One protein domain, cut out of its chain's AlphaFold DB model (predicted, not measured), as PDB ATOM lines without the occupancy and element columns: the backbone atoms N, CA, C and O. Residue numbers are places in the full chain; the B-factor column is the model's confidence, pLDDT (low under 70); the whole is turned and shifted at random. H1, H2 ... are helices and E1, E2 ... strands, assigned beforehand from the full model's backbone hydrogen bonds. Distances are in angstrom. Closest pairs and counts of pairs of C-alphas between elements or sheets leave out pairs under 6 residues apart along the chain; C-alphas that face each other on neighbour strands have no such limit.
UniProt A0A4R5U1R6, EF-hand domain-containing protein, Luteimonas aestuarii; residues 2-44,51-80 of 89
ATOM      1  N   VAL A   2     368.130-182.567 117.672       95.75
ATOM      2  CA  VAL A   2     368.974-181.394 118.009       95.75
ATOM      3  C   VAL A   2     369.893-180.966 116.859       95.75
ATOM      4  O   VAL A   2     369.894-179.800 116.494       95.75
ATOM      5  N   ALA A   3     370.602-181.903 116.218       96.88
ATOM      6  CA  ALA A   3     371.473-181.584 115.081       96.88
ATOM      7  C   ALA A   3     370.729-180.912 113.909       96.88
ATOM      8  O   ALA A   3     371.242-179.969 113.319       96.88
ATOM      9  N   LEU A   4     369.495-181.342 113.614       97.69
ATOM     10  CA  LEU A   4     368.663-180.721 112.575       97.69
ATOM     11  C   LEU A   4     368.262-179.294 112.958       97.69
ATOM     12  O   LEU A   4     368.282-178.405 112.115       97.69
ATOM     13  N   ILE A   5     367.938-179.066 114.233       96.69
ATOM     14  CA  ILE A   5     367.616-177.730 114.749       96.69
ATOM     15  C   ILE A   5     368.839-176.817 114.648       96.69
ATOM     16  O   ILE A   5     368.718-175.685 114.194       96.69
ATOM     17  N   LEU A   6     370.026-177.305 115.013       97.19
ATOM     18  CA  LEU A   6     371.261-176.530 114.900       97.19
ATOM     19  C   LEU A   6     371.586-176.184 113.445       97.19
ATOM     20  O   LEU A   6     371.937-175.042 113.165       97.19
ATOM     21  N   LEU A   7     371.412-177.132 112.519       97.81
ATOM     22  CA  LEU A   7     371.573-176.878 111.085       97.81
ATOM     23  C   LEU A   7     370.573-175.834 110.576       97.81
ATOM     24  O   LEU A   7     370.960-174.940 109.828       97.81
ATOM     25  N   LEU A   8     369.315-175.898 111.021       95.69
ATOM     26  CA  LEU A   8     368.307-174.893 110.691       95.69
ATOM     27  C   LEU A   8     368.712-173.507 111.210       95.69
ATOM     28  O   LEU A   8     368.722-172.551 110.442       95.69
ATOM     29  N   VAL A   9     369.091-173.388 112.487       95.06
ATOM     30  CA  VAL A   9     369.512-172.108 113.083       95.06
ATOM     31  C   VAL A   9     370.759-171.559 112.389       95.06
ATOM     32  O   VAL A   9     370.812-170.365 112.095       95.06
ATOM     33  N   ALA A  10     371.737-172.411 112.072       95.19
ATOM     34  CA  ALA A  10     372.928-172.019 111.325       95.19
ATOM     35  C   ALA A  10     372.572-171.504 109.923       95.19
ATOM     36  O   ALA A  10     373.068-170.454 109.517       95.19
ATOM     37  N   GLY A  11     371.665-172.187 109.217       95.25
ATOM     38  CA  GLY A  11     371.167-171.755 107.911       95.25
ATOM     39  C   GLY A  11     370.432-170.414 107.969       95.25
ATOM     40  O   GLY A  11     370.697-169.536 107.154       95.25
ATOM     41  N   LEU A  12     369.564-170.210 108.965       93.69
ATOM     42  CA  LEU A  12     368.856-168.939 109.162       93.69
ATOM     43  C   LEU A  12     369.813-167.793 109.513       93.69
ATOM     44  O   LEU A  12     369.659-166.677 109.014       93.69
ATOM     45  N   ARG A  13     370.828-168.067 110.343       93.94
ATOM     46  CA  ARG A  13     371.890-167.103 110.644       93.94
ATOM     47  C   ARG A  13     372.656-166.730 109.377       93.94
ATOM     48  O   ARG A  13     372.807-165.542 109.111       93.94
ATOM     49  N   TRP A  14     373.067-167.718 108.583       92.00
ATOM     50  CA  TRP A  14     373.779-167.504 107.320       92.00
ATOM     51  C   TRP A  14     372.944-166.727 106.290       92.00
ATOM     52  O   TRP A  14     373.465-165.846 105.617       92.00
ATOM     53  N   ALA A  15     371.631-166.966 106.231       92.00
ATOM     54  CA  ALA A  15     370.702-166.225 105.372       92.00
ATOM     55  C   ALA A  15     370.457-164.763 105.809       92.00
ATOM     56  O   ALA A  15     369.780-164.013 105.095       92.00
ATOM     57  N   GLY A  16     370.983-164.365 106.973       92.38
ATOM     58  CA  GLY A  16     370.902-163.002 107.483       92.38
ATOM     59  C   GLY A  16     369.659-162.707 108.318       92.38
ATOM     60  O   GLY A  16     369.305-161.546 108.439       92.38
ATOM     61  N   VAL A  17     368.963-163.684 108.913       94.31
ATOM     62  CA  VAL A  17     367.800-163.391 109.784       94.31
ATOM     63  C   VAL A  17     368.210-162.457 110.932       94.31
ATOM     64  O   VAL A  17     369.118-162.785 111.702       94.31
ATOM     65  N   ALA A  18     367.561-161.294 111.053       92.12
ATOM     66  CA  ALA A  18     368.024-160.204 111.919       92.12
ATOM     67  C   ALA A  18     368.110-160.610 113.403       92.12
ATOM     68  O   ALA A  18     369.113-160.328 114.066       92.12
ATOM     69  N   GLY A  19     367.114-161.347 113.903       89.94
ATOM     70  CA  GLY A  19     367.042-161.835 115.284       89.94
ATOM     71  C   GLY A  19     368.103-162.883 115.648       89.94
ATOM     72  O   GLY A  19     368.351-163.119 116.827       89.94
ATOM     73  N   LEU A  20     368.771-163.486 114.656       91.50
ATOM     74  CA  LEU A  20     369.861-164.461 114.841       91.50
ATOM     75  C   LEU A  20     371.247-163.885 114.494       91.50
ATOM     76  O   LEU A  20     372.265-164.578 114.580       91.50
ATOM     77  N   ASN A  21     371.299-162.608 114.107       91.56
ATOM     78  CA  ASN A  21     372.512-161.913 113.680       91.56
ATOM     79  C   ASN A  21     372.947-160.803 114.651       91.56
ATOM     80  O   ASN A  21     373.544-159.813 114.246       91.56
ATOM     81  N   GLY A  22     372.667-160.959 115.949       84.94
ATOM     82  CA  GLY A  22     373.133-160.011 116.971       84.94
ATOM     83  C   GLY A  22     372.438-158.650 116.909       84.94
ATOM     84  O   GLY A  22     373.055-157.628 117.197       84.94
ATOM     85  N   THR A  23     371.176-158.624 116.476       88.94
ATOM     86  CA  THR A  23     370.307-157.444 116.589       88.94
ATOM     87  C   THR A  23     369.630-157.484 117.953       88.94
ATOM     88  O   THR A  23     368.983-158.478 118.283       88.94
ATOM     89  N   GLU A  24     369.790-156.440 118.764       88.44
ATOM     90  CA  GLU A  24     369.140-156.376 120.078       88.44
ATOM     91  C   GLU A  24     367.656-155.999 119.935       88.44
ATOM     92  O   GLU A  24     367.330-155.223 119.036       88.44
ATOM     93  N   PRO A  25     366.761-156.448 120.839       86.50
ATOM     94  CA  PRO A  25     365.335-156.116 120.778       86.50
ATOM     95  C   PRO A  25     365.056-154.615 120.671       86.50
ATOM     96  O   PRO A  25     364.260-154.205 119.841       86.50
ATOM     97  N   ARG A  26     365.784-153.776 121.418       87.25
ATOM     98  CA  ARG A  26     365.656-152.306 121.366       87.25
ATOM     99  C   ARG A  26     365.933-151.684 119.989       87.25
ATOM    100  O   ARG A  26     365.615-150.526 119.776       87.25
ATOM    101  N   GLN A  27     366.582-152.421 119.090       87.62
ATOM    102  CA  GLN A  27     366.902-151.979 117.733       87.62
ATOM    103  C   GLN A  27     365.855-152.459 116.716       87.62
ATOM    104  O   GLN A  27     366.049-152.265 115.519       87.62
ATOM    105  N   MET A  28     364.794-153.137 117.155       92.56
ATOM    106  CA  MET A  28     363.799-153.762 116.280       92.56
ATOM    107  C   MET A  28     362.572-152.884 116.036       92.56
ATOM    108  O   MET A  28     361.583-153.400 115.553       92.56
ATOM    109  N   ASP A  29     362.629-151.590 116.342       93.31
ATOM    110  CA  ASP A  29     361.619-150.634 115.883       93.31
ATOM    111  C   ASP A  29     361.734-150.510 114.349       93.31
ATOM    112  O   ASP A  29     362.675-149.900 113.821       93.31
ATOM    113  N   TRP A  30     360.860-151.218 113.627       91.50
ATOM    114  CA  TRP A  30     360.898-151.324 112.161       91.50
ATOM    115  C   TRP A  30     359.959-150.329 111.491       91.50
ATOM    116  O   TRP A  30     360.120-150.048 110.300       91.50
ATOM    117  N   ASN A  31     358.944-149.859 112.214       92.31
ATOM    118  CA  ASN A  31     357.996-148.862 111.729       92.31
ATOM    119  C   ASN A  31     358.382-147.428 112.147       92.31
ATOM    120  O   ASN A  31     357.762-146.489 111.649       92.31
ATOM    121  N   ALA A  32     359.428-147.277 112.965       90.62
ATOM    122  CA  ALA A  32     359.947-146.022 113.495       90.62
ATOM    123  C   ALA A  32     358.923-145.251 114.345       90.62
ATOM    124  O   ALA A  32     358.903-144.017 114.317       90.62
ATOM    125  N   ASP A  33     358.055-145.961 115.072       93.00
ATOM    126  CA  ASP A  33     357.065-145.334 115.956       93.00
ATOM    127  C   ASP A  33     357.627-144.957 117.341       93.00
ATOM    128  O   ASP A  33     356.969-144.239 118.099       93.00
ATOM    129  N   GLY A  34     358.878-145.336 117.629       92.56
ATOM    130  CA  GLY A  34     359.600-144.993 118.850       92.56
ATOM    131  C   GLY A  34     359.431-146.006 119.984       92.56
ATOM    132  O   GLY A  34     360.094-145.866 121.016       92.56
ATOM    133  N   GLU A  35     358.600-147.033 119.806       93.69
ATOM    134  CA  GLU A  35     358.462-148.151 120.733       93.69
ATOM    135  C   GLU A  35     358.856-149.469 120.054       93.69
ATOM    136  O   GLU A  35     358.874-149.602 118.841       93.69
ATOM    137  N   VAL A  36     359.218-150.480 120.851       94.88
ATOM    138  CA  VAL A  36     359.459-151.829 120.322       94.88
ATOM    139  C   VAL A  36     358.343-152.743 120.780       94.88
ATOM    140  O   VAL A  36     358.220-153.077 121.964       94.88
ATOM    141  N   SER A  37     357.565-153.223 119.819       94.69
ATOM    142  CA  SER A  37     356.481-154.162 120.057       94.69
ATOM    143  C   SER A  37     356.934-155.626 119.960       94.69
ATOM    144  O   SER A  37     357.902-155.998 119.293       94.69
ATOM    145  N   ARG A  38     356.168-156.532 120.584       94.25
ATOM    146  CA  ARG A  38     356.386-157.990 120.452       94.25
ATOM    147  C   ARG A  38     356.279-158.469 119.005       94.25
ATOM    148  O   ARG A  38     356.929-159.443 118.626       94.25
ATOM    149  N   VAL A  39     355.430-157.806 118.223       94.75
ATOM    150  CA  VAL A  39     355.221-158.117 116.810       94.75
ATOM    151  C   VAL A  39     356.493-157.823 116.023       94.75
ATOM    152  O   VAL A  39     356.920-158.654 115.228       94.75
ATOM    153  N   GLU A  40     357.149-156.701 116.289       92.56
ATOM    154  CA  GLU A  40     358.396-156.340 115.620       92.56
ATOM    155  C   GLU A  40     359.574-157.227 116.020       92.56
ATOM    156  O   GLU A  40     360.377-157.622 115.169       92.56
ATOM    157  N   ILE A  41     359.626-157.648 117.287       93.69
ATOM    158  CA  ILE A  41     360.593-158.660 117.725       93.69
ATOM    159  C   ILE A  41     360.401-159.951 116.921       93.69
ATOM    160  O   ILE A  41     361.366-160.516 116.413       93.69
ATOM    161  N   LEU A  42     359.159-160.414 116.748       94.69
ATOM    162  CA  LEU A  42     358.873-161.623 115.971       94.69
ATOM    163  C   LEU A  42     359.231-161.463 114.483       94.69
ATOM    164  O   LEU A  42     359.737-162.402 113.857       94.69
ATOM    165  N   GLN A  43     359.015-160.276 113.915       94.00
ATOM    166  CA  GLN A  43     359.411-159.959 112.540       94.00
ATOM    167  C   GLN A  43     360.925-160.096 112.337       94.00
ATOM    168  O   GLN A  43     361.353-160.581 111.287       94.00
ATOM    169  N   ALA A  44     361.740-159.788 113.350       93.12
ATOM    170  CA  ALA A  44     363.191-159.963 113.288       93.12
ATOM    171  C   ALA A  44     363.627-161.421 113.053       93.12
ATOM    172  O   ALA A  44     364.699-161.658 112.497       93.12
ATOM    173  N   HIS A  51     371.931-157.402 106.062       93.06
ATOM    174  CA  HIS A  51     373.074-157.550 105.178       93.06
ATOM    175  C   HIS A  51     374.199-156.633 105.657       93.06
ATOM    176  O   HIS A  51     374.004-155.426 105.812       93.06
ATOM    177  N   GLU A  52     375.352-157.226 105.951       91.06
ATOM    178  CA  GLU A  52     376.539-156.514 106.413       91.06
ATOM    179  C   GLU A  52     377.492-156.288 105.237       91.06
ATOM    180  O   GLU A  52     377.831-157.225 104.517       91.06
ATOM    181  N   SER A  53     377.909-155.041 105.051       90.75
ATOM    182  CA  SER A  53     378.864-154.619 104.032       90.75
ATOM    183  C   SER A  53     380.011-153.872 104.700       90.75
ATOM    184  O   SER A  53     379.768-152.937 105.468       90.75
ATOM    185  N   VAL A  54     381.247-154.252 104.391       89.50
ATOM    186  CA  VAL A  54     382.452-153.597 104.908       89.50
ATOM    187  C   VAL A  54     383.120-152.821 103.777       89.50
ATOM    188  O   VAL A  54     383.416-153.391 102.731       89.50
ATOM    189  N   ASP A  55     383.349-151.533 104.005       85.81
ATOM    190  CA  ASP A  55     384.019-150.594 103.106       85.81
ATOM    191  C   ASP A  55     385.164-149.914 103.872       85.81
ATOM    192  O   ASP A  55     384.947-149.011 104.685       85.81
ATOM    193  N   GLY A  56     386.388-150.420 103.700       87.56
ATOM    194  CA  GLY A  56     387.553-149.976 104.476       87.56
ATOM    195  C   GLY A  56     387.332-150.111 105.990       87.56
ATOM    196  O   GLY A  56     387.081-151.206 106.491       87.56
ATOM    197  N   ASP A  57     387.394-148.988 106.711       87.50
ATOM    198  CA  ASP A  57     387.157-148.900 108.166       87.50
ATOM    199  C   ASP A  57     385.673-148.827 108.566       87.50
ATOM    200  O   ASP A  57     385.333-148.759 109.756       87.50
ATOM    201  N   ARG A  58     384.763-148.798 107.587       89.12
ATOM    202  CA  ARG A  58     383.324-148.638 107.789       89.12
ATOM    203  C   ARG A  58     382.612-149.975 107.601       89.12
ATOM    204  O   ARG A  58     382.608-150.538 106.515       89.12
ATOM    205  N   SER A  59     381.933-150.453 108.639       91.62
ATOM    206  CA  SER A  59     380.987-151.569 108.546       91.62
ATOM    207  C   SER A  59     379.560-151.033 108.591       91.62
ATOM    208  O   SER A  59     379.182-150.316 109.520       91.62
ATOM    209  N   CYS A  60     378.766-151.350 107.574       93.38
ATOM    210  CA  CYS A  60     377.358-150.990 107.482       93.38
ATOM    211  C   CYS A  60     376.479-152.232 107.556       93.38
ATOM    212  O   CYS A  60     376.727-153.225 106.880       93.38
ATOM    213  N   ARG A  61     375.409-152.148 108.342       93.44
ATOM    214  CA  ARG A  61     374.372-153.166 108.464       93.44
ATOM    215  C   ARG A  61     373.077-152.610 107.894       93.44
ATOM    216  O   ARG A  61     372.523-151.656 108.423       93.44
ATOM    217  N   SER A  62     372.603-153.200 106.808       94.50
ATOM    218  CA  SER A  62     371.339-152.839 106.167       94.50
ATOM    219  C   SER A  62     370.252-153.824 106.578       94.50
ATOM    220  O   SER A  62     370.422-155.034 106.456       94.50
ATOM    221  N   TYR A  63     369.148-153.308 107.104       94.56
ATOM    222  CA  TYR A  63     367.992-154.079 107.541       94.56
ATOM    223  C   TYR A  63     366.892-153.938 106.502       94.56
ATOM    224  O   TYR A  63     366.448-152.828 106.216       94.56
ATOM    225  N   ALA A  64     366.444-155.054 105.943       95.12
ATOM    226  CA  ALA A  64     365.460-155.074 104.869       95.12
ATOM    227  C   ALA A  64     364.417-156.167 105.099       95.12
ATOM    228  O   ALA A  64     364.625-157.116 105.864       95.12
ATOM    229  N   ARG A  65     363.277-156.061 104.413       93.88
ATOM    230  CA  ARG A  65     362.292-157.146 104.416       93.88
ATOM    231  C   ARG A  65     362.806-158.271 103.525       93.88
ATOM    232  O   ARG A  65     363.343-158.032 102.453       93.88
ATOM    233  N   LEU A  66     362.569-159.519 103.916       91.25
ATOM    234  CA  LEU A  66     362.993-160.701 103.159       91.25
ATOM    235  C   LEU A  66     362.503-160.679 101.700       91.25
ATOM    236  O   LEU A  66     363.186-161.199 100.821       91.25
ATOM    237  N   ARG A  67     361.325-160.086 101.465       91.31
ATOM    238  CA  ARG A  67     360.688-159.952 100.146       91.31
ATOM    239  C   ARG A  67     361.130-158.724  99.344       91.31
ATOM    240  O   ARG A  67     360.781-158.648  98.176       91.31
ATOM    241  N   ASP A  68     361.836-157.784  99.963       91.88
ATOM    242  CA  ASP A  68     362.218-156.504  99.366       91.88
ATOM    243  C   ASP A  68     363.585-156.094  99.927       91.88
ATOM    244  O   ASP A  68     363.688-155.315 100.874       91.88
ATOM    245  N   ARG A  69     364.635-156.759  99.427       88.31
ATOM    246  CA  ARG A  69     366.007-156.609  99.939       88.31
ATOM    247  C   ARG A  69     366.701-155.353  99.414       88.31
ATOM    248  O   ARG A  69     367.596-154.852 100.084       88.31
ATOM    249  N   ASP A  70     366.280-154.861  98.252       90.06
ATOM    250  CA  ASP A  70     366.885-153.707  97.577       90.06
ATOM    251  C   ASP A  70     366.420-152.368  98.170       90.06
ATOM    252  O   ASP A  70     367.042-151.332  97.939       90.06
ATOM    253  N   ASN A  71     365.354-152.392  98.972       91.69
ATOM    254  CA  ASN A  71     364.808-151.235  99.665       91.69
ATOM    255  C   ASN A  71     364.957-151.404 101.191       91.69
ATOM    256  O   ASN A  71     364.031-151.871 101.869       91.69
ATOM    257  N   PRO A  72     366.139-151.090 101.756       92.06
ATOM    258  CA  PRO A  72     366.380-151.249 103.181       92.06
ATOM    259  C   PRO A  72     365.506-150.295 104.002       92.06
ATOM    260  O   PRO A  72     365.393-149.110 103.706       92.06
ATOM    261  N   ILE A  73     364.934-150.821 105.084       91.81
ATOM    262  CA  ILE A  73     364.165-150.070 106.083       91.81
ATOM    263  C   ILE A  73     365.101-149.135 106.856       91.81
ATOM    264  O   ILE A  73     364.758-147.994 107.153       91.81
ATOM    265  N   ARG A  74     366.294-149.638 107.196       90.88
ATOM    266  CA  ARG A  74     367.308-148.920 107.969       90.88
ATOM    267  C   ARG A  74     368.706-149.352 107.549       90.88
ATOM    268  O   ARG A  74     368.922-150.518 107.220       90.88
ATOM    269  N   VAL A  75     369.663-148.431 107.608       92.62
ATOM    270  CA  VAL A  75     371.087-148.716 107.409       92.62
ATOM    271  C   VAL A  75     371.875-148.138 108.578       92.62
ATOM    272  O   VAL A  75     371.913-146.926 108.770       92.62
ATOM    273  N   ASP A  76     372.528-149.015 109.330       90.69
ATOM    274  CA  ASP A  76     373.337-148.668 110.491       90.69
ATOM    275  C   ASP A  76     374.817-148.797 110.126       90.69
ATOM    276  O   ASP A  76     375.341-149.901 109.987       90.69
ATOM    277  N   CYS A  77     375.505-147.671 109.956       92.12
ATOM    278  CA  CYS A  77     376.930-147.647 109.638       92.12
ATOM    279  C   CYS A  77     377.765-147.264 110.855       92.12
ATOM    280  O   CYS A  77     377.538-146.229 111.478       92.12
ATOM    281  N   ARG A  78     378.778-148.076 111.150       89.19
ATOM    282  CA  ARG A  78     379.768-147.828 112.193       89.19
ATOM    283  C   ARG A  78     381.162-147.803 111.583       89.19
ATOM    284  O   ARG A  78     381.519-148.675 110.799       89.19
ATOM    285  N   VAL A  79     381.955-146.818 111.986       90.44
ATOM    286  CA  VAL A  79     383.393-146.778 111.711       90.44
ATOM    287  C   VAL A  79     384.109-147.322 112.939       90.44
ATOM    288  O   VAL A  79     383.827-146.877 114.053       90.44
ATOM    289  N   THR A  80     384.999-148.293 112.755       78.69
ATOM    290  CA  THR A  80     385.850-148.780 113.847       78.69
ATOM    291  C   THR A  80     387.204-148.082 113.725       78.69
ATOM    292  O   THR A  80     387.929-148.373 112.777       78.69
TER     293      THR A  80
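AT A GLANCE: This is residues 2 to 44 and 51 to 80 of the 89 residues of the protein "EF-hand domain-containing protein" of Luteimonas aestuarii (UniProt A0A4R5U1R6). A small sheet of three strands, E1, E2 and E3, makes a wall with no helix on either face, and two helices lie away from it. H1 is an arm whose residues 2 to 8 stick out, and a long looped stretch, residues 15 to 37, leads from it to the short helix H2. The printed part has 73 residues, with two named helices and then three named strands in the order H1, H2, E1, E2, E3; the sheet runs E1, E2, E3, antiparallel throughout, and the class is mixed, helices and strands. The whole is only just loose, close to compact, with a radius of gyration of the C-alphas of 13.5 A, and spans 37 by 33 by 23 A.

HOW THE PARTS SIT: E1, residues 51 to 55, E2, residues 58 to 65, and E3, residues 74 to 79, form a meander, each strand the antiparallel neighbour of the one before. E1 and E2 are a hairpin at 157 degrees, with N 53 and O 60 within hydrogen-bond range at 2.8 A. E2 and E3 are a hairpin at 167 degrees, with N 61 and O 76 within range at 2.8 A. H2, residues 38 to 44, is not on the sheet, but only just, with 4 pairs of C-alphas within 10 A. H1, residues 2 to 14, is not on the sheet and is apart from H2. In H1 and H2 every O i to N i+4 pair is within hydrogen-bond range.

IN THESE COORDINATES: E2 is 22.9 A long, E3 16.7 A, E1 13.1 A, H1 18.2 A and H2 10.1 A. H1 begins at C-alpha 2 (368.974, -181.394, 118.009), and E3 ends at C-alpha 79 (383.393, -146.778, 111.711).

THE WHOLE: The two C-alphas farthest apart, of Ala 3 and Asp 33, are 39.0 A apart. Residues 45 to 50 are not printed; C-alphas 44 and 51 are 13.0 A apart across this cut. The link from H1 to H2 is long, with 23 residues. The mean pLDDT of the printed part is 92.1, and no printed residue is under 70.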